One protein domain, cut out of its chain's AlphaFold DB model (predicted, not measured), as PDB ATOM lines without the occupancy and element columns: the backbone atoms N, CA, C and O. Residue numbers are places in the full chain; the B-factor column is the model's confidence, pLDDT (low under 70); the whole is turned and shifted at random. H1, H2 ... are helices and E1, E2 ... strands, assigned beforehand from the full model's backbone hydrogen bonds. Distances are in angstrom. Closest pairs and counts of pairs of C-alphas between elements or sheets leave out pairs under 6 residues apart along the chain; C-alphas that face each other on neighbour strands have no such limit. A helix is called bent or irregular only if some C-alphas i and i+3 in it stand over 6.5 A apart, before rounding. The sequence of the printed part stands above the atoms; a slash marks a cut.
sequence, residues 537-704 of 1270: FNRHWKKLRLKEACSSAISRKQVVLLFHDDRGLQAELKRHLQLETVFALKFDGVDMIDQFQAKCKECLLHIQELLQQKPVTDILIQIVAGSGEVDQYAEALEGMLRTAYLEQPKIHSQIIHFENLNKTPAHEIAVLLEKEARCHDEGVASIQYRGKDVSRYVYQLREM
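Overview. This is residues 537 to 704 of the 1270 residues of the protein "Alpha/beta fold hydrolase" of Brevibacillus halotolerans (UniProt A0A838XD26). A strongly twisted sheet of seven strands runs through the middle, with H2 and H3 over one face and H1 and H4 over the other, in three layers, helices on both faces of a sheet. At one edge E1 and E7 pair far from the middle, and a long stretch without named elements, residues 544 to 556, loops round to E2. The 168 printed residues hold four helices and seven strands in the order E1 E2 H1 E3 H2 E4 H3 E5 H4 E6 E7, class mixed, helices and strands. The sheet, order E1 E7 E6 E5 E4 E2 E3, is mixed; the whole is compact, radius of gyration of the C-alphas 15.2 A, and rounded, spanning 43 by 41 by 38 A.

Along the chain. Find C-alpha 537 at (91.956, 100.473, 179.939), where E1 begins and runs to 543. Next come E2, residues 557 to 562, H1, 567 to 577, and E3, 582 to 584. At C-alpha 592, (89.951, 119.200, 156.817), begins H2, running 30.2 A to 612. E4 is 619 to 625, H3 631 to 647, 25.7 A, E5 651 to 658, 22.5 A, H4 666 to 679, and E6 684 to 690. E7, 695 to 704, 25.5 A, bends by 57 degrees at residue 701 and ends at C-alpha 704, (89.331, 100.697, 184.342).

Arrangement. Look first at E5 and E4, parallel at 19 degrees, with N 654 and O 621 2.8 A apart, within hydrogen-bond range. E6 and E7 form an antiparallel hairpin, N 697 to O 688 2.8 A. E1 and E7 are antiparallel, N 540 to O 700 2.9 A. Strand-helix-strand units, parallel neighbour strands with a helix between, are E2 H1 E3 and E4 H3 E5, right-handed crossovers, and E5 H4 E6, left-handed; E3 H2 E4 is a split one, right-handed, with E2 between its strands. H3, at a height of 8.0 A over the sheet, runs along E5 at 11 degrees on the local plane. H2 and H3 only just touch, with 3 pairs of C-alphas within 8 A, the closest Cys 600 and Leu 637, 7.0 A. H1 and H4 touch at a steep tilt of 48 degrees, closest C-alphas Leu 569 and Ala 666, 5.7 A. In H1, H2 and H4 every O i to N i+4 pair is within hydrogen-bond range; in H3, irregular with C-alphas 632 and 635 7.3 A apart, 7 of 13 are.

Size, cuts and confidence. The C-alphas farthest apart are those of Ala 549 and Val 590, 45.6 A. The printed part has no cut; the link E1 to E2 is long. Confidence is under 70 at residues 547 to 555 and 588 to 589.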
ATOM      1  N   PHE A 537      91.133  99.281 179.733       93.38
ATOM      2  CA  PHE A 537      91.956 100.473 179.939       93.38
ATOM      3  C   PHE A 537      91.354 101.674 179.209       93.38
ATOM      4  O   PHE A 537      90.628 101.518 178.232       93.38
ATOM      5  N   ASN A 538      91.702 102.885 179.632       91.31
ATOM      6  CA  ASN A 538      91.403 104.103 178.887       91.31
ATOM      7  C   ASN A 538      92.606 105.041 178.770       91.31
ATOM      8  O   ASN A 538      93.648 104.890 179.416       91.31
ATOM      9  N   ARG A 539      92.426 106.031 177.893       87.88
ATOM     10  CA  ARG A 539      93.332 107.154 177.674       87.88
ATOM     11  C   ARG A 539      93.222 108.147 178.841       87.88
ATOM     12  O   ARG A 539      92.141 108.669 179.097       87.88
ATOM     13  N   HIS A 540      94.338 108.475 179.497       87.62
ATOM     14  CA  HIS A 540      94.387 109.495 180.549       87.62
ATOM     15  C   HIS A 540      95.570 110.459 180.374       87.62
ATOM     16  O   HIS A 540      96.700 110.046 180.134       87.62
ATOM     17  N   TRP A 541      95.319 111.762 180.520       88.94
ATOM     18  CA  TRP A 541      96.356 112.795 180.534       88.94
ATOM     19  C   TRP A 541      96.826 113.053 181.963       88.94
ATOM     20  O   TRP A 541      96.108 113.691 182.734       88.94
ATOM     21  N   LYS A 542      98.038 112.605 182.304       87.38
ATOM     22  CA  LYS A 542      98.644 112.841 183.618       87.38
ATOM     23  C   LYS A 542      99.509 114.099 183.581       87.38
ATOM     24  O   LYS A 542     100.360 114.241 182.706       87.38
ATOM     25  N   LYS A 543      99.304 115.023 184.521       87.44
ATOM     26  CA  LYS A 543     100.166 116.206 184.676       87.44
ATOM     27  C   LYS A 543     101.539 115.753 185.180       87.44
ATOM     28  O   LYS A 543     101.591 115.068 186.189       87.44
ATOM     29  N   LEU A 544     102.624 116.113 184.492       82.38
ATOM     30  CA  LEU A 544     103.993 115.727 184.868       82.38
ATOM     31  C   LEU A 544     104.962 116.880 184.610       82.38
ATOM     32  O   LEU A 544     104.869 117.544 183.579       82.38
ATOM     33  N   ARG A 545     105.930 117.096 185.505       79.25
ATOM     34  CA  ARG A 545     107.009 118.077 185.297       79.25
ATOM     35  C   ARG A 545     108.166 117.469 184.498       79.25
ATOM     36  O   ARG A 545     108.322 116.253 184.439       79.25
ATOM     37  N   LEU A 546     108.958 118.331 183.862       72.94
ATOM     38  CA  LEU A 546     110.233 117.946 183.248       72.94
ATOM     39  C   LEU A 546     111.311 117.807 184.328       72.94
ATOM     40  O   LEU A 546     111.314 118.579 185.286       72.94
ATOM     41  N   LYS A 547     112.228 116.855 184.148       66.88
ATOM     42  CA  LYS A 547     113.370 116.642 185.047       66.88
ATOM     43  C   LYS A 547     114.299 117.863 185.030       66.88
ATOM     44  O   LYS A 547     114.592 118.400 183.963       66.88
ATOM     45  N   GLU A 548     114.782 118.297 186.196       54.88
ATOM     46  CA  GLU A 548     115.696 119.453 186.301       54.88
ATOM     47  C   GLU A 548     117.141 119.117 185.881       54.88
ATOM     48  O   GLU A 548     117.879 120.005 185.454       54.88
ATOM     49  N   ALA A 549     117.539 117.839 185.939       52.31
ATOM     50  CA  ALA A 549     118.879 117.355 185.606       52.31
ATOM     51  C   ALA A 549     118.874 116.476 184.338       52.31
ATOM     52  O   ALA A 549     119.032 115.262 184.413       52.31
ATOM     53  N   CYS A 550     118.698 117.084 183.161       54.00
ATOM     54  CA  CYS A 550     118.915 116.408 181.871       54.00
ATOM     55  C   CYS A 550     120.320 116.729 181.325       54.00
ATOM     56  O   CYS A 550     120.893 117.774 181.648       54.00
ATOM     57  N   SER A 551     120.900 115.814 180.539       54.12
ATOM     58  CA  SER A 551     122.285 115.898 180.045       54.12
ATOM     59  C   SER A 551     122.591 117.229 179.327       54.12
ATOM     60  O   SER A 551     121.707 117.901 178.789       54.12
ATOM     61  N   SER A 552     123.865 117.636 179.309       52.16
ATOM     62  CA  SER A 552     124.289 118.930 178.752       52.16
ATOM     63  C   SER A 552     124.270 119.010 177.218       52.16
ATOM     64  O   SER A 552     124.420 120.110 176.686       52.16
ATOM     65  N   ALA A 553     124.064 117.897 176.499       58.47
ATOM     66  CA  ALA A 553     124.012 117.858 175.037       58.47
ATOM     67  C   ALA A 553     123.059 116.765 174.516       58.47
ATOM     68  O   ALA A 553     123.061 115.640 175.015       58.47
ATOM     69  N   ILE A 554     122.285 117.087 173.473       64.44
ATOM     70  CA  ILE A 554     121.456 116.122 172.737       64.44
ATOM     71  C   ILE A 554     122.399 115.274 171.867       64.44
ATOM     72  O   ILE A 554     122.949 115.765 170.886       64.44
ATOM     73  N   SER A 555     122.618 114.009 172.233       67.44
ATOM     74  CA  SER A 555     123.519 113.076 171.527       67.44
ATOM     75  C   SER A 555     122.921 112.456 170.254       67.44
ATOM     76  O   SER A 555     123.601 111.708 169.553       67.44
ATOM     77  N   ARG A 556     121.651 112.755 169.957       82.06
ATOM     78  CA  ARG A 556     120.835 112.146 168.897       82.06
ATOM     79  C   ARG A 556     120.454 113.166 167.819       82.06
ATOM     80  O   ARG A 556     120.352 114.360 168.097       82.06
ATOM     81  N   LYS A 557     120.210 112.717 166.586       88.88
ATOM     82  CA  LYS A 557     119.776 113.587 165.479       88.88
ATOM     83  C   LYS A 557     118.335 114.037 165.724       88.88
ATOM     84  O   LYS A 557     117.430 113.213 165.771       88.88
ATOM     85  N   GLN A 558     118.106 115.338 165.846       91.94
ATOM     86  CA  GLN A 558     116.767 115.890 166.060       91.94
ATOM     87  C   GLN A 558     116.118 116.282 164.725       91.94
ATOM     88  O   GLN A 558     116.749 116.908 163.871       91.94
ATOM     89  N   VAL A 559     114.852 115.916 164.539       94.44
ATOM     90  CA  VAL A 559     114.009 116.298 163.398       94.44
ATOM     91  C   VAL A 559     112.723 116.888 163.955       94.44
ATOM     92  O   VAL A 559     112.056 116.248 164.762       94.44
ATOM     93  N   VAL A 560     112.366 118.100 163.538       96.06
ATOM     94  CA  VAL A 560     111.140 118.768 163.991       96.06
ATOM     95  C   VAL A 560     110.175 118.872 162.818       96.06
ATOM     96  O   VAL A 560     110.497 119.479 161.798       96.06
ATOM     97  N   LEU A 561     108.992 118.285 162.966       95.94
ATOM     98  CA  LEU A 561     107.914 118.337 161.985       95.94
ATOM     99  C   LEU A 561     106.800 119.235 162.524       95.94
ATOM    100  O   LEU A 561     106.172 118.935 163.537       95.94
ATOM    101  N   LEU A 562     106.547 120.355 161.859       94.06
ATOM    102  CA  LEU A 562     105.454 121.255 162.194       94.06
ATOM    103  C   LEU A 562     104.189 120.753 161.516       94.06
ATOM    104  O   LEU A 562     104.059 120.775 160.290       94.06
ATOM    105  N   PHE A 563     103.260 120.285 162.338       91.81
ATOM    106  CA  PHE A 563     101.925 119.943 161.888       91.81
ATOM    107  C   PHE A 563     101.131 121.213 161.561       91.81
ATOM    108  O   PHE A 563     100.387 121.231 160.584       91.81
ATOM    109  N   HIS A 564     101.362 122.295 162.306       83.62
ATOM    110  CA  HIS A 564     100.863 123.633 161.996       83.62
ATOM    111  C   HIS A 564     101.765 124.337 160.967       83.62
ATOM    112  O   HIS A 564     102.981 124.390 161.159       83.62
ATOM    113  N   ASP A 565     101.209 124.904 159.891       80.88
ATOM    114  CA  ASP A 565     102.008 125.678 158.924       80.88
ATOM    115  C   ASP A 565     102.238 127.110 159.432       80.88
ATOM    116  O   ASP A 565     101.425 128.007 159.211       80.88
ATOM    117  N   ASP A 566     103.358 127.324 160.126       84.81
ATOM    118  CA  ASP A 566     103.814 128.645 160.563       84.81
ATOM    119  C   ASP A 566     105.284 128.862 160.176       84.81
ATOM    120  O   ASP A 566     106.219 128.365 160.812       84.81
ATOM    121  N   ARG A 567     105.495 129.661 159.123       85.44
ATOM    122  CA  ARG A 567     106.833 130.014 158.618       85.44
ATOM    123  C   ARG A 567     107.658 130.818 159.624       85.44
ATOM    124  O   ARG A 567     108.886 130.730 159.599       85.44
ATOM    125  N   GLY A 568     107.008 131.620 160.466       87.25
ATOM    126  CA  GLY A 568     107.665 132.407 161.506       87.25
ATOM    127  C   GLY A 568     108.198 131.504 162.610       87.25
ATOM    128  O   GLY A 568     109.388 131.565 162.930       87.25
ATOM    129  N   LEU A 569     107.350 130.605 163.115       89.38
ATOM    130  CA  LEU A 569     107.746 129.568 164.068       89.38
ATOM    131  C   LEU A 569     108.844 128.673 163.482       89.38
ATOM    132  O   LEU A 569     109.856 128.441 164.136       89.38
ATOM    133  N   GLN A 570     108.707 128.235 162.227       92.00
ATOM    134  CA  GLN A 570     109.723 127.424 161.553       92.00
ATOM    135  C   GLN A 570     111.088 128.118 161.514       92.00
ATOM    136  O   GLN A 570     112.101 127.505 161.855       92.00
ATOM    137  N   ALA A 571     111.137 129.389 161.105       90.06
ATOM    138  CA  ALA A 571     112.383 130.149 161.037       90.06
ATOM    139  C   ALA A 571     113.015 130.343 162.425       90.06
ATOM    140  O   ALA A 571     114.232 130.207 162.572       90.06
ATOM    141  N   GLU A 572     112.196 130.617 163.442       90.50
ATOM    142  CA  GLU A 572     112.662 130.791 164.816       90.50
ATOM    143  C   GLU A 572     113.206 129.488 165.410       90.50
ATOM    144  O   GLU A 572     114.284 129.494 166.002       90.50
ATOM    145  N   LEU A 573     112.526 128.359 165.192       92.50
ATOM    146  CA  LEU A 573     112.991 127.047 165.642       92.50
ATOM    147  C   LEU A 573     114.318 126.661 164.979       92.50
ATOM    148  O   LEU A 573     115.232 126.229 165.678       92.50
ATOM    149  N   LYS A 574     114.474 126.893 163.665       93.44
ATOM    150  CA  LYS A 574     115.757 126.676 162.964       93.44
ATOM    151  C   LYS A 574     116.883 127.497 163.580       93.44
ATOM    152  O   LYS A 574     117.985 126.994 163.778       93.44
ATOM    153  N   ARG A 575     116.604 128.765 163.889       91.75
ATOM    154  CA  ARG A 575     117.576 129.705 164.453       91.75
ATOM    155  C   ARG A 575     117.959 129.352 165.891       91.75
ATOM    156  O   ARG A 575     119.140 129.403 166.221       91.75
ATOM    157  N   HIS A 576     116.980 129.041 166.738       89.12
ATOM    158  CA  HIS A 576     117.185 128.802 168.166       89.12
ATOM    159  C   HIS A 576     117.794 127.425 168.433       89.12
ATOM    160  O   HIS A 576     118.777 127.328 169.159       89.12
ATOM    161  N   LEU A 577     117.247 126.377 167.806       87.38
ATOM    162  CA  LEU A 577     117.737 125.004 167.960       87.38
ATOM    163  C   LEU A 577     118.997 124.734 167.122       87.38
ATOM    164  O   LEU A 577     119.647 123.715 167.318       87.38
ATOM    165  N   GLN A 578     119.339 125.632 166.187       87.06
ATOM    166  CA  GLN A 578     120.427 125.455 165.215       87.06
ATOM    167  C   GLN A 578     120.267 124.167 164.384       87.06
ATOM    168  O   GLN A 578     121.236 123.475 164.080       87.06
ATOM    169  N   LEU A 579     119.021 123.850 164.008       87.56
ATOM    170  CA  LEU A 579     118.650 122.651 163.252       87.56
ATOM    171  C   LEU A 579     118.184 123.020 161.843       87.56
ATOM    172  O   LEU A 579     117.239 123.789 161.676       87.56
ATOM    173  N   GLU A 580     118.775 122.418 160.812       83.62
ATOM    174  CA  GLU A 580     118.263 122.546 159.436       83.62
ATOM    175  C   GLU A 580     117.026 121.660 159.185       83.62
ATOM    176  O   GLU A 580     116.217 121.946 158.300       83.62
ATOM    177  N   THR A 581     116.836 120.639 160.024       87.38
ATOM    178  CA  THR A 581     115.804 119.589 159.976       87.38
ATOM    179  C   THR A 581     114.465 119.996 160.605       87.38
ATOM    180  O   THR A 581     113.793 119.183 161.239       87.38
ATOM    181  N   VAL A 582     114.066 121.260 160.438       92.69
ATOM    182  CA  VAL A 582     112.736 121.757 160.832       92.69
ATOM    183  C   VAL A 582     111.871 121.907 159.579       92.69
ATOM    184  O   VAL A 582     112.091 122.815 158.767       92.69
ATOM    185  N   PHE A 583     110.881 121.035 159.416       91.69
ATOM    186  CA  PHE A 583     110.024 120.949 158.230       91.69
ATOM    187  C   PHE A 583     108.562 121.180 158.600       91.69
ATOM    188  O   PHE A 583     108.129 120.744 159.656       91.69
ATOM    189  N   ALA A 584     107.800 121.857 157.745       90.38
ATOM    190  CA  ALA A 584     106.349 121.932 157.880       90.38
ATOM    191  C   ALA A 584     105.714 120.845 157.009       90.38
ATOM    192  O   ALA A 584     106.105 120.705 155.850       90.38
ATOM    193  N   LEU A 585     104.752 120.105 157.563       91.06
ATOM    194  CA  LEU A 585     103.995 119.091 156.831       91.06
ATOM    195  C   LEU A 585     103.014 119.788 155.886       91.06
ATOM    196  O   LEU A 585     102.026 120.395 156.323       91.06
ATOM    197  N   LYS A 586     103.308 119.715 154.592       83.00
ATOM    198  CA  LYS A 586     102.501 120.281 153.516       83.00
ATOM    199  C   LYS A 586     101.233 119.460 153.319       83.00
ATOM    200  O   LYS A 586     101.101 118.324 153.772       83.00
ATOM    201  N   PHE A 587     100.278 120.069 152.634       82.00
ATOM    202  CA  PHE A 587      99.024 119.433 152.272       82.00
ATOM    203  C   PHE A 587      98.461 120.071 151.002       82.00
ATOM    204  O   PHE A 587      98.569 121.281 150.821       82.00
ATOM    205  N   ASP A 588      97.806 119.256 150.174       66.31
ATOM    206  CA  ASP A 588      97.148 119.676 148.925       66.31
ATOM    207  C   ASP A 588      95.621 119.409 148.972       66.31
ATOM    208  O   ASP A 588      94.990 119.111 147.958       66.31
ATOM    209  N   GLY A 589      95.018 119.466 150.168       62.00
ATOM    210  CA  GLY A 589      93.603 119.149 150.421       62.00
ATOM    211  C   GLY A 589      92.699 120.381 150.565       62.00
ATOM    212  O   GLY A 589      93.091 121.386 151.158       62.00
ATOM    213  N   VAL A 590      91.466 120.291 150.050       72.94
ATOM    214  CA  VAL A 590      90.472 121.384 150.111       72.94
ATOM    215  C   VAL A 590      89.704 121.382 151.437       72.94
ATOM    216  O   VAL A 590      89.422 122.454 151.968       72.94
ATOM    217  N   ASP A 591      89.402 120.202 151.991       83.31
ATOM    218  CA  ASP A 591      88.697 120.034 153.266       83.31
ATOM    219  C   ASP A 591      89.599 119.456 154.374       83.31
ATOM    220  O   ASP A 591      90.672 118.916 154.112       83.31
ATOM    221  N   MET A 592      89.175 119.597 155.632       88.19
ATOM    222  CA  MET A 592      89.951 119.200 156.817       88.19
ATOM    223  C   MET A 592      90.358 117.712 156.806       88.19
ATOM    224  O   MET A 592      91.471 117.376 157.215       88.19
ATOM    225  N   ILE A 593      89.499 116.833 156.279       88.62
ATOM    226  CA  ILE A 593      89.715 115.379 156.225       88.62
ATOM    227  C   ILE A 593      90.881 115.062 155.289       88.62
ATOM    228  O   ILE A 593      91.813 114.349 155.674       88.62
ATOM    229  N   ASP A 594      90.832 115.610 154.074       88.31
ATOM    230  CA  ASP A 594      91.849 115.402 153.052       88.31
ATOM    231  C   ASP A 594      93.163 116.110 153.450       88.31
ATOM    232  O   ASP A 594      94.249 115.580 153.202       88.31
ATOM    233  N   GLN A 595      93.091 117.261 154.136       90.56
ATOM    234  CA  GLN A 595      94.261 117.947 154.705       90.56
ATOM    235  C   GLN A 595      94.967 117.104 155.770       90.56
ATOM    236  O   GLN A 595      96.190 116.952 155.720       90.56
ATOM    237  N   PHE A 596      94.215 116.533 156.715       91.94
ATOM    238  CA  PHE A 596      94.760 115.653 157.744       91.94
ATOM    239  C   PHE A 596      95.452 114.432 157.121       91.94
ATOM    240  O   PHE A 596      96.619 114.158 157.406       91.94
ATOM    241  N   GLN A 597      94.774 113.748 156.194       91.56
ATOM    242  CA  GLN A 597      95.325 112.572 155.519       91.56
ATOM    243  C   GLN A 597      96.579 112.909 154.692       91.56
ATOM    244  O   GLN A 597      97.535 112.128 154.673       91.56
ATOM    245  N   ALA A 598      96.620 114.079 154.046       91.25
ATOM    246  CA  ALA A 598      97.809 114.558 153.344       91.25
ATOM    247  C   ALA A 598      98.993 114.782 154.301       91.25
ATOM    248  O   ALA A 598     100.105 114.349 153.996       91.25
ATOM    249  N   LYS A 599      98.757 115.357 155.489       92.88
ATOM    250  CA  LYS A 599      99.797 115.514 156.522       92.88
ATOM    251  C   LYS A 599     100.287 114.170 157.066       92.88
ATOM    252  O   LYS A 599     101.488 114.009 157.269       92.88
ATOM    253  N   CYS A 600      99.406 113.181 157.246       93.81
ATOM    254  CA  CYS A 600      99.814 111.815 157.597       93.81
ATOM    255  C   CYS A 600     100.710 111.190 156.523       93.81
ATOM    256  O   CYS A 600     101.723 110.571 156.849       93.81
ATOM    257  N   LYS A 601     100.372 111.386 155.242       93.31
ATOM    258  CA  LYS A 601     101.201 110.939 154.118       93.31
ATOM    259  C   LYS A 601     102.568 111.627 154.113       93.31
ATOM    260  O   LYS A 601     103.573 110.949 153.933       93.31
ATOM    261  N   GLU A 602     102.634 112.939 154.324       93.31
ATOM    262  CA  GLU A 602     103.919 113.646 154.411       93.31
ATOM    263  C   GLU A 602     104.761 113.187 155.607       93.31
ATOM    264  O   GLU A 602     105.967 112.990 155.469       93.31
ATOM    265  N   CYS A 603     104.134 112.938 156.758       94.25
ATOM    266  CA  CYS A 603     104.821 112.367 157.914       94.25
ATOM    267  C   CYS A 603     105.419 110.989 157.585       94.25
ATOM    268  O   CYS A 603     106.585 110.744 157.889       94.25
ATOM    269  N   LEU A 604     104.656 110.113 156.919       93.94
ATOM    270  CA  LEU A 604     105.142 108.813 156.450       93.94
ATOM    271  C   LEU A 604     106.366 108.969 155.535       93.94
ATOM    272  O   LEU A 604     107.372 108.300 155.757       93.94
ATOM    273  N   LEU A 605     106.304 109.873 154.552       93.38
ATOM    274  CA  LEU A 605     107.409 110.124 153.618       93.38
ATOM    275  C   LEU A 605     108.674 110.601 154.342       93.38
ATOM    276  O   LEU A 605     109.761 110.102 154.060       93.38
ATOM    277  N   HIS A 606     108.546 111.498 155.320       92.94
ATOM    278  CA  HIS A 606     109.690 111.932 156.121       92.94
ATOM    279  C   HIS A 606     110.296 110.794 156.947       92.94
ATOM    280  O   HIS A 606     111.517 110.664 157.002       92.94
ATOM    281  N   ILE A 607     109.475 109.938 157.563       92.62
ATOM    282  CA  ILE A 607     109.988 108.770 158.292       92.62
ATOM    283  C   ILE A 607     110.700 107.814 157.318       92.62
ATOM    284  O   ILE A 607     111.788 107.332 157.624       92.62
ATOM    285  N   GLN A 608     110.150 107.590 156.122       93.31
ATOM    286  CA  GLN A 608     110.783 106.771 155.083       93.31
ATOM    287  C   GLN A 608     112.129 107.337 154.624       93.31
ATOM    288  O   GLN A 608     113.087 106.577 154.497       93.31
ATOM    289  N   GLU A 609     112.238 108.650 154.415       91.81
ATOM    290  CA  GLU A 609     113.509 109.305 154.079       91.81
ATOM    291  C   GLU A 609     114.568 109.081 155.165       91.81
ATOM    292  O   GLU A 609     115.739 108.851 154.855       91.81
ATOM    293  N   LEU A 610     114.168 109.122 156.440       89.00
ATOM    294  CA  LEU A 610     115.064 108.851 157.564       89.00
ATOM    295  C   LEU A 610     115.487 107.378 157.603       89.00
ATOM    296  O   LEU A 610     116.667 107.103 157.799       89.00
ATOM    297  N   LEU A 611     114.568 106.442 157.352       86.25
ATOM    298  CA  LEU A 611     114.871 105.008 157.274       86.25
ATOM    299  C   LEU A 611     115.805 104.666 156.105       86.25
ATOM    300  O   LEU A 611     116.724 103.866 156.249       86.25
ATOM    301  N   GLN A 612     115.617 105.300 154.945       87.12
ATOM    302  CA  GLN A 612     116.470 105.094 153.770       87.12
ATOM    303  C   GLN A 612     117.924 105.525 154.006       87.12
ATOM    304  O   GLN A 612     118.832 104.973 153.385       87.12
ATOM    305  N   GLN A 613     118.155 106.483 154.912       82.00
ATOM    306  CA  GLN A 613     119.494 106.942 155.298       82.00
ATOM    307  C   GLN A 613     120.250 105.949 156.185       82.00
ATOM    308  O   GLN A 613     121.437 106.159 156.420       82.00
ATOM    309  N   LYS A 614     119.588 104.881 156.641       77.50
ATOM    310  CA  LYS A 614     120.161 103.839 157.493       77.50
ATOM    311  C   LYS A 614     120.786 104.392 158.782       77.50
ATOM    312  O   LYS A 614     122.015 104.455 158.902       77.50
ATOM    313  N   PRO A 615     119.973 104.952 159.695       73.88
ATOM    314  CA  PRO A 615     120.480 105.784 160.770       73.88
ATOM    315  C   PRO A 615     121.375 105.010 161.745       73.88
ATOM    316  O   PRO A 615     120.954 104.150 162.519       73.88
ATOM    317  N   VAL A 616     122.655 105.382 161.749       76.62
ATOM    318  CA  VAL A 616     123.667 104.844 162.671       76.62
ATOM    319  C   VAL A 616     123.535 105.454 164.071       76.62
ATOM    320  O   VAL A 616     123.893 104.806 165.049       76.62
ATOM    321  N   THR A 617     122.927 106.631 164.206       82.94
ATOM    322  CA  THR A 617     122.633 107.274 165.497       82.94
ATOM    323  C   THR A 617     121.135 107.341 165.751       82.94
ATOM    324  O   THR A 617     120.347 107.341 164.804       82.94
ATOM    325  N   ASP A 618     120.749 107.457 167.020       88.81
ATOM    326  CA  ASP A 618     119.357 107.701 167.390       88.81
ATOM    327  C   ASP A 618     118.834 108.968 166.710       88.81
ATOM    328  O   ASP A 618     119.545 109.973 166.556       88.81
ATOM    329  N   ILE A 619     117.574 108.912 166.298       92.50
ATOM    330  CA  ILE A 619     116.811 110.013 165.739       92.50
ATOM    331  C   ILE A 619     115.647 110.302 166.677       92.50
ATOM    332  O   ILE A 619     114.890 109.409 167.043       92.50
ATOM    333  N   LEU A 620     115.462 111.571 167.024       94.50
ATOM    334  CA  LEU A 620     114.260 112.037 167.696       94.50
ATOM    335  C   LEU A 620     113.425 112.879 166.740       94.50
ATOM    336  O   LEU A 620     113.852 113.956 166.324       94.50
ATOM    337  N   ILE A 621     112.221 112.401 166.438       96.19
ATOM    338  CA  ILE A 621     111.218 113.138 165.672       96.19
ATOM    339  C   ILE A 621     110.284 113.853 166.650       96.19
ATOM    340  O   ILE A 621     109.565 113.208 167.406       96.19
ATOM    341  N   GLN A 622     110.256 115.181 166.636       96.31
ATOM    342  CA  GLN A 622     109.292 115.974 167.397       96.31
ATOM    343  C   GLN A 622     108.237 116.543 166.453       96.31
ATOM    344  O   GLN A 622     108.545 117.371 165.598       96.31
ATOM    345  N   ILE A 623     106.991 116.109 166.609       96.94
ATOM    346  CA  ILE A 623     105.843 116.644 165.880       96.94
ATOM    347  C   ILE A 623     105.197 117.732 166.730       96.94
ATOM    348  O   ILE A 623     104.756 117.460 167.843       96.94
ATOM    349  N   VAL A 624     105.132 118.954 166.208       95.50
ATOM    350  CA  VAL A 624     104.575 120.115 166.914       95.50
ATOM    351  C   VAL A 624     103.217 120.466 166.325       95.50
ATOM    352  O   VAL A 624     103.116 120.746 165.129       95.50
ATOM    353  N   ALA A 625     102.184 120.475 167.164       94.56
ATOM    354  CA  ALA A 625     100.810 120.786 166.774       94.56
ATOM    355  C   ALA A 625     100.226 121.915 167.635       94.56
ATOM    356  O   ALA A 625     100.612 122.085 168.794       94.56
ATOM    357  N   GLY A 626      99.314 122.701 167.060       88.81
ATOM    358  CA  GLY A 626      98.575 123.751 167.761       88.81
ATOM    359  C   GLY A 626      97.101 123.408 167.957       88.81
ATOM    360  O   GLY A 626      96.705 122.252 167.905       88.81
ATOM    361  N   SER A 627      96.265 124.430 168.131       76.56
ATOM    362  CA  SER A 627      94.811 124.298 168.321       76.56
ATOM    363  C   SER A 627      93.985 124.520 167.045       76.56
ATOM    364  O   SER A 627      92.807 124.869 167.109       76.56
ATOM    365  N   GLY A 628      94.597 124.347 165.869       81.56
ATOM    366  CA  GLY A 628      93.874 124.343 164.596       81.56
ATOM    367  C   GLY A 628      92.886 123.173 164.483       81.56
ATOM    368  O   GLY A 628      93.059 122.130 165.109       81.56
ATOM    369  N   GLU A 629      91.865 123.326 163.635       83.12
ATOM    370  CA  GLU A 629      90.828 122.301 163.402       83.12
ATOM    371  C   GLU A 629      91.392 120.986 162.828       83.12
ATOM    372  O   GLU A 629      90.836 119.915 163.052       83.12
ATOM    373  N   VAL A 630      92.519 121.040 162.113       87.88
ATOM    374  CA  VAL A 630      93.246 119.847 161.644       87.88
ATOM    375  C   VAL A 630      94.209 119.348 162.735       87.88
ATOM    376  O   VAL A 630      94.370 118.146 162.934       87.88
ATOM    377  N   ASP A 631      94.839 120.269 163.471       88.44
ATOM    378  CA  ASP A 631      95.865 120.000 164.487       88.44
ATOM    379  C   ASP A 631      95.356 119.204 165.697       88.44
ATOM    380  O   ASP A 631      96.119 118.443 166.293       88.44
ATOM    381  N   GLN A 632      94.067 119.314 166.030       88.88
ATOM    382  CA  GLN A 632      93.425 118.492 167.066       88.88
ATOM    383  C   GLN A 632      93.513 116.978 166.792       88.88
ATOM    384  O   GLN A 632      93.356 116.183 167.716       88.88
ATOM    385  N   TYR A 633      93.802 116.565 165.551       92.75
ATOM    386  CA  TYR A 633      93.996 115.161 165.182       92.75
ATOM    387  C   TYR A 633      95.466 114.745 165.074       92.75
ATOM    388  O   TYR A 633      95.746 113.572 164.835       92.75
ATOM    389  N   ALA A 634      96.424 115.660 165.264       93.50
ATOM    390  CA  ALA A 634      97.853 115.361 165.118       93.50
ATOM    391  C   ALA A 634      98.315 114.195 166.013       93.50
ATOM    392  O   ALA A 634      99.211 113.438 165.644       93.50
ATOM    393  N   GLU A 635      97.664 114.000 167.163       93.38
ATOM    394  CA  GLU A 635      97.944 112.899 168.089       93.38
ATOM    395  C   GLU A 635      97.649 111.512 167.512       93.38
ATOM    396  O   GLU A 635      98.208 110.526 167.988       93.38
ATOM    397  N   ALA A 636      96.848 111.400 166.448       94.94
ATOM    398  CA  ALA A 636      96.621 110.121 165.783       94.94
ATOM    399  C   ALA A 636      97.887 109.588 165.092       94.94
ATOM    400  O   ALA A 636      98.003 108.383 164.859       94.94
ATOM    401  N   LEU A 637      98.882 110.447 164.829       95.81
ATOM    402  CA  LEU A 637     100.208 110.015 164.382       95.81
ATOM    403  C   LEU A 637     100.920 109.147 165.428       95.81
ATOM    404  O   LEU A 637     101.845 108.430 165.061       95.81
ATOM    405  N   GLU A 638     100.480 109.131 166.694       93.75
ATOM    406  CA  GLU A 638     101.067 108.278 167.734       93.75
ATOM    407  C   GLU A 638     101.057 106.806 167.311       93.75
ATOM    408  O   GLU A 638     102.064 106.123 167.485       93.75
ATOM    409  N   GLY A 639      99.973 106.332 166.684       91.75
ATOM    410  CA  GLY A 639      99.893 104.965 166.166       91.75
ATOM    411  C   GLY A 639     100.966 104.673 165.108       91.75
ATOM    412  O   GLY A 639     101.664 103.663 165.196       91.75
ATOM    413  N   MET A 640     101.163 105.595 164.158       95.69
ATOM    414  CA  MET A 640     102.200 105.492 163.121       95.69
ATOM    415  C   MET A 640     103.606 105.515 163.727       95.69
ATOM    416  O   MET A 640     104.437 104.688 163.367       95.69
ATOM    417  N   LEU A 641     103.870 106.440 164.652       95.88
ATOM    418  CA  LEU A 641     105.178 106.604 165.289       95.88
ATOM    419  C   LEU A 641     105.514 105.427 166.204       95.88
ATOM    420  O   LEU A 641     106.672 105.033 166.288       95.88
ATOM    421  N   ARG A 642     104.521 104.821 166.863       93.00
ATOM    422  CA  ARG A 642     104.727 103.596 167.646       93.00
ATOM    423  C   ARG A 642     105.073 102.423 166.753       93.00
ATOM    424  O   ARG A 642     106.019 101.712 167.065       93.00
ATOM    425  N   THR A 643     104.387 102.258 165.622       90.88
ATOM    426  CA  THR A 643     104.813 101.277 164.619       90.88
ATOM    427  C   THR A 643     106.212 101.594 164.088       90.88
ATOM    428  O   THR A 643     107.023 100.681 163.979       90.88
ATOM    429  N   ALA A 644     106.538 102.866 163.834       92.62
ATOM    430  CA  ALA A 644     107.876 103.271 163.406       92.62
ATOM    431  C   ALA A 644     108.946 102.909 164.446       92.62
ATOM    432  O   ALA A 644     109.981 102.389 164.062       92.62
ATOM    433  N   TYR A 645     108.683 103.107 165.740       91.75
ATOM    434  CA  TYR A 645     109.583 102.696 166.821       91.75
ATOM    435  C   TYR A 645     109.664 101.172 166.973       91.75
ATOM    436  O   TYR A 645     110.726 100.662 167.291       91.75
ATOM    437  N   LEU A 646     108.582 100.423 166.735       86.31
ATOM    438  CA  LEU A 646     108.624  98.953 166.740       86.31
ATOM    439  C   LEU A 646     109.429  98.398 165.560       86.31
ATOM    440  O   LEU A 646     110.093  97.376 165.692       86.31
ATOM    441  N   GLU A 647     109.371  99.063 164.408       85.75
ATOM    442  CA  GLU A 647     110.170  98.706 163.240       85.75
ATOM    443  C   GLU A 647     111.612  99.219 163.368       85.75
ATOM    444  O   GLU A 647     112.530  98.513 162.992       85.75
ATOM    445  N   GLN A 648     111.841 100.404 163.933       87.81
ATOM    446  CA  GLN A 648     113.131 101.093 164.052       87.81
ATOM    447  C   GLN A 648     113.252 101.813 165.424       87.81
ATOM    448  O   GLN A 648     112.969 103.003 165.518       87.81
ATOM    449  N   PRO A 649     113.689 101.142 166.506       88.31
ATOM    450  CA  PRO A 649     113.942 101.674 167.837       88.31
ATOM    451  C   PRO A 649     114.910 102.831 167.936       88.31
ATOM    452  O   PRO A 649     114.867 103.520 168.948       88.31
ATOM    453  N   LYS A 650     115.729 103.106 166.915       87.88
ATOM    454  CA  LYS A 650     116.479 104.367 166.876       87.88
ATOM    455  C   LYS A 650     115.608 105.556 166.521       87.88
ATOM    456  O   LYS A 650     116.027 106.685 166.739       87.88
ATOM    457  N   ILE A 651     114.426 105.347 165.943       90.94
ATOM    458  CA  ILE A 651     113.443 106.405 165.717       90.94
ATOM    459  C   ILE A 651     112.594 106.530 166.975       90.94
ATOM    460  O   ILE A 651     111.593 105.850 167.177       90.94
ATOM    461  N   HIS A 652     112.999 107.465 167.818       93.19
ATOM    462  CA  HIS A 652     112.203 107.953 168.926       93.19
ATOM    463  C   HIS A 652     111.297 109.073 168.449       93.19
ATOM    464  O   HIS A 652     111.595 109.774 167.474       93.19
ATOM    465  N   SER A 653     110.173 109.278 169.127       95.12
ATOM    466  CA  SER A 653     109.252 110.330 168.710       95.12
ATOM    467  C   SER A 653     108.508 110.988 169.856       95.12
ATOM    468  O   SER A 653     108.166 110.356 170.851       95.12
ATOM    469  N   GLN A 654     108.214 112.271 169.691       95.62
ATOM    470  CA  GLN A 654     107.366 113.037 170.588       95.62
ATOM    471  C   GLN A 654     106.318 113.778 169.771       95.62
ATOM    472  O   GLN A 654     106.658 114.473 168.820       95.62
ATOM    473  N   ILE A 655     105.054 113.660 170.151       95.94
ATOM    474  CA  ILE A 655     103.988 114.523 169.651       95.94
ATOM    475  C   ILE A 655     103.729 115.547 170.742       95.94
ATOM    476  O   ILE A 655     103.370 115.181 171.857       95.94
ATOM    477  N   ILE A 656     103.970 116.816 170.437       95.50
ATOM    478  CA  ILE A 656     103.929 117.918 171.389       95.50
ATOM    479  C   ILE A 656     102.870 118.903 170.910       95.50
ATOM    480  O   ILE A 656     103.069 119.665 169.962       95.50
ATOM    481  N   HIS A 657     101.723 118.864 171.573       94.81
ATOM    482  CA  HIS A 657     100.591 119.723 171.276       94.81
ATOM    483  C   HIS A 657     100.582 120.934 172.216       94.81
ATOM    484  O   HIS A 657     100.667 120.789 173.436       94.81
ATOM    485  N   PHE A 658     100.428 122.134 171.662       92.88
ATOM    486  CA  PHE A 658     100.291 123.376 172.420       92.88
ATOM    487  C   PHE A 658      98.875 123.934 172.271       92.88
ATOM    488  O   PHE A 658      98.498 124.400 171.196       92.88
ATOM    489  N   GLU A 659      98.119 123.988 173.371       88.69
ATOM    490  CA  GLU A 659      96.743 124.513 173.382       88.69
ATOM    491  C   GLU A 659      96.669 125.949 172.826       88.69
ATOM    492  O   GLU A 659      95.723 126.335 172.141       88.69
ATOM    493  N   ASN A 660      97.700 126.757 173.088       84.19
ATOM    494  CA  ASN A 660      97.782 128.153 172.671       84.19
ATOM    495  C   ASN A 660      99.032 128.445 171.820       84.19
ATOM    496  O   ASN A 660      99.639 129.497 171.997       84.19
ATOM    497  N   LEU A 661      99.392 127.553 170.883       86.81
ATOM    498  CA  LEU A 661     100.607 127.665 170.050       86.81
ATOM    499  C   LEU A 661     100.858 129.090 169.515       86.81
ATOM    500  O   LEU A 661     101.921 129.651 169.743       86.81
ATOM    501  N   ASN A 662      99.848 129.715 168.897       82.00
ATOM    502  CA  ASN A 662      99.971 131.045 168.277       82.00
ATOM    503  C   ASN A 662     100.131 132.204 169.278       82.00
ATOM    504  O   ASN A 662     100.467 133.320 168.884       82.00
ATOM    505  N   LYS A 663      99.831 131.980 170.562       84.19
ATOM    506  CA  LYS A 663      99.990 132.978 171.634       84.19
ATOM    507  C   LYS A 663     101.256 132.743 172.453       84.19
ATOM    508  O   LYS A 663     101.720 133.675 173.103       84.19
ATOM    509  N   THR A 664     101.788 131.523 172.448       84.88
ATOM    510  CA  THR A 664     103.049 131.202 173.109       84.88
ATOM    511  C   THR A 664     104.205 131.758 172.272       84.88
ATOM    512  O   THR A 664     104.289 131.477 171.076       84.88
ATOM    513  N   PRO A 665     105.114 132.557 172.854       88.31
ATOM    514  CA  PRO A 665     106.268 133.063 172.125       88.31
ATOM    515  C   PRO A 665     107.106 131.927 171.523       88.31
ATOM    516  O   PRO A 665     107.470 130.978 172.213       88.31
ATOM    517  N   ALA A 666     107.488 132.052 170.249       88.62
ATOM    518  CA  ALA A 666     108.230 131.011 169.532       88.62
ATOM    519  C   ALA A 666     109.559 130.606 170.209       88.62
ATOM    520  O   ALA A 666     109.958 129.445 170.143       88.62
ATOM    521  N   HIS A 667     110.209 131.529 170.930       86.88
ATOM    522  CA  HIS A 667     111.403 131.220 171.723       86.88
ATOM    523  C   HIS A 667     111.104 130.320 172.938       86.88
ATOM    524  O   HIS A 667     111.922 129.469 173.271       86.88
ATOM    525  N   GLU A 668     109.944 130.464 173.587       89.19
ATOM    526  CA  GLU A 668     109.531 129.588 174.693       89.19
ATOM    527  C   GLU A 668     109.225 128.183 174.176       89.19
ATOM    528  O   GLU A 668     109.638 127.200 174.789       89.19
ATOM    529  N   ILE A 669     108.579 128.089 173.008       91.50
ATOM    530  CA  ILE A 669     108.351 126.814 172.316       91.50
ATOM    531  C   ILE A 669     109.695 126.140 172.023       91.50
ATOM    532  O   ILE A 669     109.870 124.977 172.368       91.50
ATOM    533  N   ALA A 670     110.667 126.868 171.462       90.94
ATOM    534  CA  ALA A 670     112.001 126.334 171.182       90.94
ATOM    535  C   ALA A 670     112.680 125.767 172.442       90.94
ATOM    536  O   ALA A 670     113.167 124.638 172.424       90.94
ATOM    537  N   VAL A 671     112.648 126.515 173.551       89.25
ATOM    538  CA  VAL A 671     113.214 126.085 174.840       89.25
ATOM    539  C   VAL A 671     112.517 124.830 175.366       89.25
ATOM    540  O   VAL A 671     113.177 123.940 175.902       89.25
ATOM    541  N   LEU A 672     111.193 124.730 175.231       90.81
ATOM    542  CA  LEU A 672     110.451 123.543 175.654       90.81
ATOM    543  C   LEU A 672     110.777 122.332 174.782       90.81
ATOM    544  O   LEU A 672     111.043 121.269 175.333       90.81
ATOM    545  N   LEU A 673     110.837 122.484 173.456       92.19
ATOM    546  CA  LEU A 673     111.231 121.398 172.551       92.19
ATOM    547  C   LEU A 673     112.641 120.893 172.851       92.19
ATOM    548  O   LEU A 673     112.864 119.685 172.879       92.19
ATOM    549  N   GLU A 674     113.581 121.800 173.118       89.12
ATOM    550  CA  GLU A 674     114.941 121.438 173.512       89.12
ATOM    551  C   GLU A 674     114.954 120.668 174.841       89.12
ATOM    552  O   GLU A 674     115.610 119.632 174.950       89.12
ATOM    553  N   LYS A 675     114.198 121.125 175.848       87.50
ATOM    554  CA  LYS A 675     114.086 120.424 177.136       87.50
ATOM    555  C   LYS A 675     113.450 119.044 176.987       87.50
ATOM    556  O   LYS A 675     113.978 118.080 177.531       87.50
ATOM    557  N   GLU A 676     112.356 118.936 176.239       90.62
ATOM    558  CA  GLU A 676     111.708 117.655 175.943       90.62
ATOM    559  C   GLU A 676     112.660 116.709 175.220       90.62
ATOM    560  O   GLU A 676     112.708 115.534 175.562       90.62
ATOM    561  N   ALA A 677     113.458 117.214 174.277       89.19
ATOM    562  CA  ALA A 677     114.433 116.407 173.555       89.19
ATOM    563  C   ALA A 677     115.561 115.891 174.457       89.19
ATOM    564  O   ALA A 677     116.003 114.754 174.295       89.19
ATOM    565  N   ARG A 678     116.017 116.701 175.420       85.00
ATOM    566  CA  ARG A 678     117.050 116.307 176.393       85.00
ATOM    567  C   ARG A 678     116.550 115.315 177.440       85.00
ATOM    568  O   ARG A 678     117.356 114.559 177.970       85.00
ATOM    569  N   CYS A 679     115.261 115.361 177.764       81.62
ATOM    570  CA  CYS A 679     114.653 114.529 178.799       81.62
ATOM    571  C   CYS A 679     113.877 113.324 178.245       81.62
ATOM    572  O   CYS A 679     113.306 112.562 179.023       81.62
ATOM    573  N   HIS A 680     113.814 113.170 176.920       84.81
ATOM    574  CA  HIS A 680     113.272 111.978 176.279       84.81
ATOM    575  C   HIS A 680     114.308 110.871 176.327       84.81
ATOM    576  O   HIS A 680     115.388 111.047 175.777       84.81
ATOM    577  N   ASP A 681     113.979 109.728 176.914       77.75
ATOM    578  CA  ASP A 681     114.894 108.588 176.934       77.75
ATOM    579  C   ASP A 681     114.697 107.754 175.664       77.75
ATOM    580  O   ASP A 681     115.487 107.872 174.723       77.75
ATOM    581  N   GLU A 682     113.593 107.009 175.581       84.81
ATOM    582  CA  GLU A 682     113.299 106.113 174.463       84.81
ATOM    583  C   GLU A 682     111.799 106.029 174.114       84.81
ATOM    584  O   GLU A 682     110.936 106.616 174.767       84.81
ATOM    585  N   GLY A 683     111.474 105.307 173.037       88.62
ATOM    586  CA  GLY A 683     110.100 105.113 172.579       88.62
ATOM    587  C   GLY A 683     109.409 106.362 172.026       88.62
ATOM    588  O   GLY A 683     110.035 107.289 171.496       88.62
ATOM    589  N   VAL A 684     108.081 106.352 172.141       91.56
ATOM    590  CA  VAL A 684     107.177 107.404 171.659       91.56
ATOM    591  C   VAL A 684     106.496 108.074 172.847       91.56
ATOM    592  O   VAL A 684     106.089 107.372 173.773       91.56
ATOM    593  N   ALA A 685     106.314 109.396 172.827       90.50
ATOM    594  CA  ALA A 685     105.565 110.150 173.838       90.50
ATOM    595  C   ALA A 685     104.546 111.114 173.213       90.50
ATOM    596  O   ALA A 685     104.866 111.818 172.263       90.50
ATOM    597  N   SER A 686     103.341 111.187 173.782       92.94
ATOM    598  CA  SER A 686     102.352 112.224 173.452       92.94
ATOM    599  C   SER A 686     102.237 113.175 174.636       92.94
ATOM    600  O   SER A 686     102.008 112.737 175.769       92.94
ATOM    601  N   ILE A 687     102.459 114.459 174.380       93.56
ATOM    602  CA  ILE A 687     102.639 115.519 175.368       93.56
ATOM    603  C   ILE A 687     101.725 116.683 174.992       93.56
ATOM    604  O   ILE A 687     101.699 117.110 173.840       93.56
ATOM    605  N   GLN A 688     101.017 117.237 175.974       93.44
ATOM    606  CA  GLN A 688     100.263 118.473 175.809       93.44
ATOM    607  C   GLN A 688     100.738 119.551 176.772       93.44
ATOM    608  O   GLN A 688     100.908 119.315 177.969       93.44
ATOM    609  N   TYR A 689     100.857 120.761 176.247       92.38
ATOM    610  CA  TYR A 689     101.077 121.980 177.003       92.38
ATOM    611  C   TYR A 689      99.785 122.794 177.048       92.38
ATOM    612  O   TYR A 689      99.295 123.260 176.017       92.38
ATOM    613  N   ARG A 690      99.231 122.938 178.257       89.38
ATOM    614  CA  ARG A 690      97.903 123.522 178.500       89.38
ATOM    615  C   ARG A 690      97.946 124.718 179.446       89.38
ATOM    616  O   ARG A 690      98.804 124.804 180.329       89.38
ATOM    617  N   GLY A 691      96.949 125.588 179.322       79.75
ATOM    618  CA  GLY A 691      96.728 126.741 180.191       79.75
ATOM    619  C   GLY A 691      97.737 127.878 179.999       79.75
ATOM    620  O   GLY A 691      98.671 127.798 179.204       79.75
ATOM    621  N   LYS A 692      97.535 128.970 180.748       70.38
ATOM    622  CA  LYS A 692      98.387 130.173 180.678       70.38
ATOM    623  C   LYS A 692      99.808 129.933 181.192       70.38
ATOM    624  O   LYS A 692     100.737 130.522 180.661       70.38
ATOM    625  N   ASP A 693      99.953 129.048 182.176       71.69
ATOM    626  CA  ASP A 693     101.240 128.717 182.799       71.69
ATOM    627  C   ASP A 693     101.974 127.571 182.078       71.69
ATOM    628  O   ASP A 693     102.964 127.059 182.594       71.69
ATOM    629  N   VAL A 694     101.474 127.134 180.911       81.44
ATOM    630  CA  VAL A 694     102.117 126.130 180.044       81.44
ATOM    631  C   VAL A 694     102.426 124.837 180.818       81.44
ATOM    632  O   VAL A 694     103.546 124.334 180.871       81.44
ATOM    633  N   SER A 695     101.396 124.288 181.471       88.00
ATOM    634  CA  SER A 695     101.502 123.046 182.240       88.00
ATOM    635  C   SER A 695     101.622 121.838 181.314       88.00
ATOM    636  O   SER A 695     100.813 121.673 180.403       88.00
ATOM    637  N   ARG A 696     102.599 120.973 181.596       90.06
ATOM    638  CA  ARG A 696     102.880 119.751 180.839       90.06
ATOM    639  C   ARG A 696     102.013 118.579 181.302       90.06
ATOM    640  O   ARG A 696     101.964 118.243 182.487       90.06
ATOM    641  N   TYR A 697     101.372 117.930 180.342       91.12
ATOM    642  CA  TYR A 697     100.600 116.706 180.503       91.12
ATOM    643  C   TYR A 697     101.163 115.645 179.574       91.12
ATOM    644  O   TYR A 697     101.473 115.931 178.424       91.12
ATOM    645  N   VAL A 698     101.267 114.415 180.058       89.69
ATOM    646  CA  VAL A 698     101.721 113.277 179.267       89.69
ATOM    647  C   VAL A 698     100.630 112.233 179.233       89.69
ATOM    648  O   VAL A 698      99.952 111.956 180.224       89.69
ATOM    649  N   TYR A 699     100.463 111.664 178.055       88.38
ATOM    650  CA  TYR A 699      99.503 110.620 177.813       88.38
ATOM    651  C   TYR A 699      99.890 109.323 178.556       88.38
ATOM    652  O   TYR A 699     101.056 108.927 178.541       88.38
ATOM    653  N   GLN A 700      98.940 108.653 179.209       88.44
ATOM    654  CA  GLN A 700      99.127 107.377 179.907       88.44
ATOM    655  C   GLN A 700      97.893 106.479 179.762       88.44
ATOM    656  O   GLN A 700      96.773 106.954 179.552       88.44
ATOM    657  N   LEU A 701      98.110 105.172 179.893       90.50
ATOM    658  CA  LEU A 701      97.048 104.173 179.965       90.50
ATOM    659  C   LEU A 701      96.670 103.929 181.419       90.50
ATOM    660  O   LEU A 701      97.531 103.616 182.242       90.50
ATOM    661  N   ARG A 702      95.383 104.066 181.733       89.25
ATOM    662  CA  ARG A 702      94.841 103.814 183.067       89.25
ATOM    663  C   ARG A 702      93.877 102.641 183.003       89.25
ATOM    664  O   ARG A 702      93.000 102.608 182.147       89.25
ATOM    665  N   GLU A 703      94.050 101.689 183.908       91.06
ATOM    666  CA  GLU A 703      93.130 100.562 184.030       91.06
ATOM    667  C   GLU A 703      91.766 101.030 184.540       91.06
ATOM    668  O   GLU A 703      91.671 101.917 185.396       91.06
ATOM    669  N   MET A 704      90.714 100.442 183.985       86.12
ATOM    670  CA  MET A 704      89.331 100.697 184.342       86.12
ATOM    671  C   MET A 704      88.808  99.541 185.180       86.12
ATOM    672  O   MET A 704      88.891  98.383 184.774       86.12
TER     673      MET A 704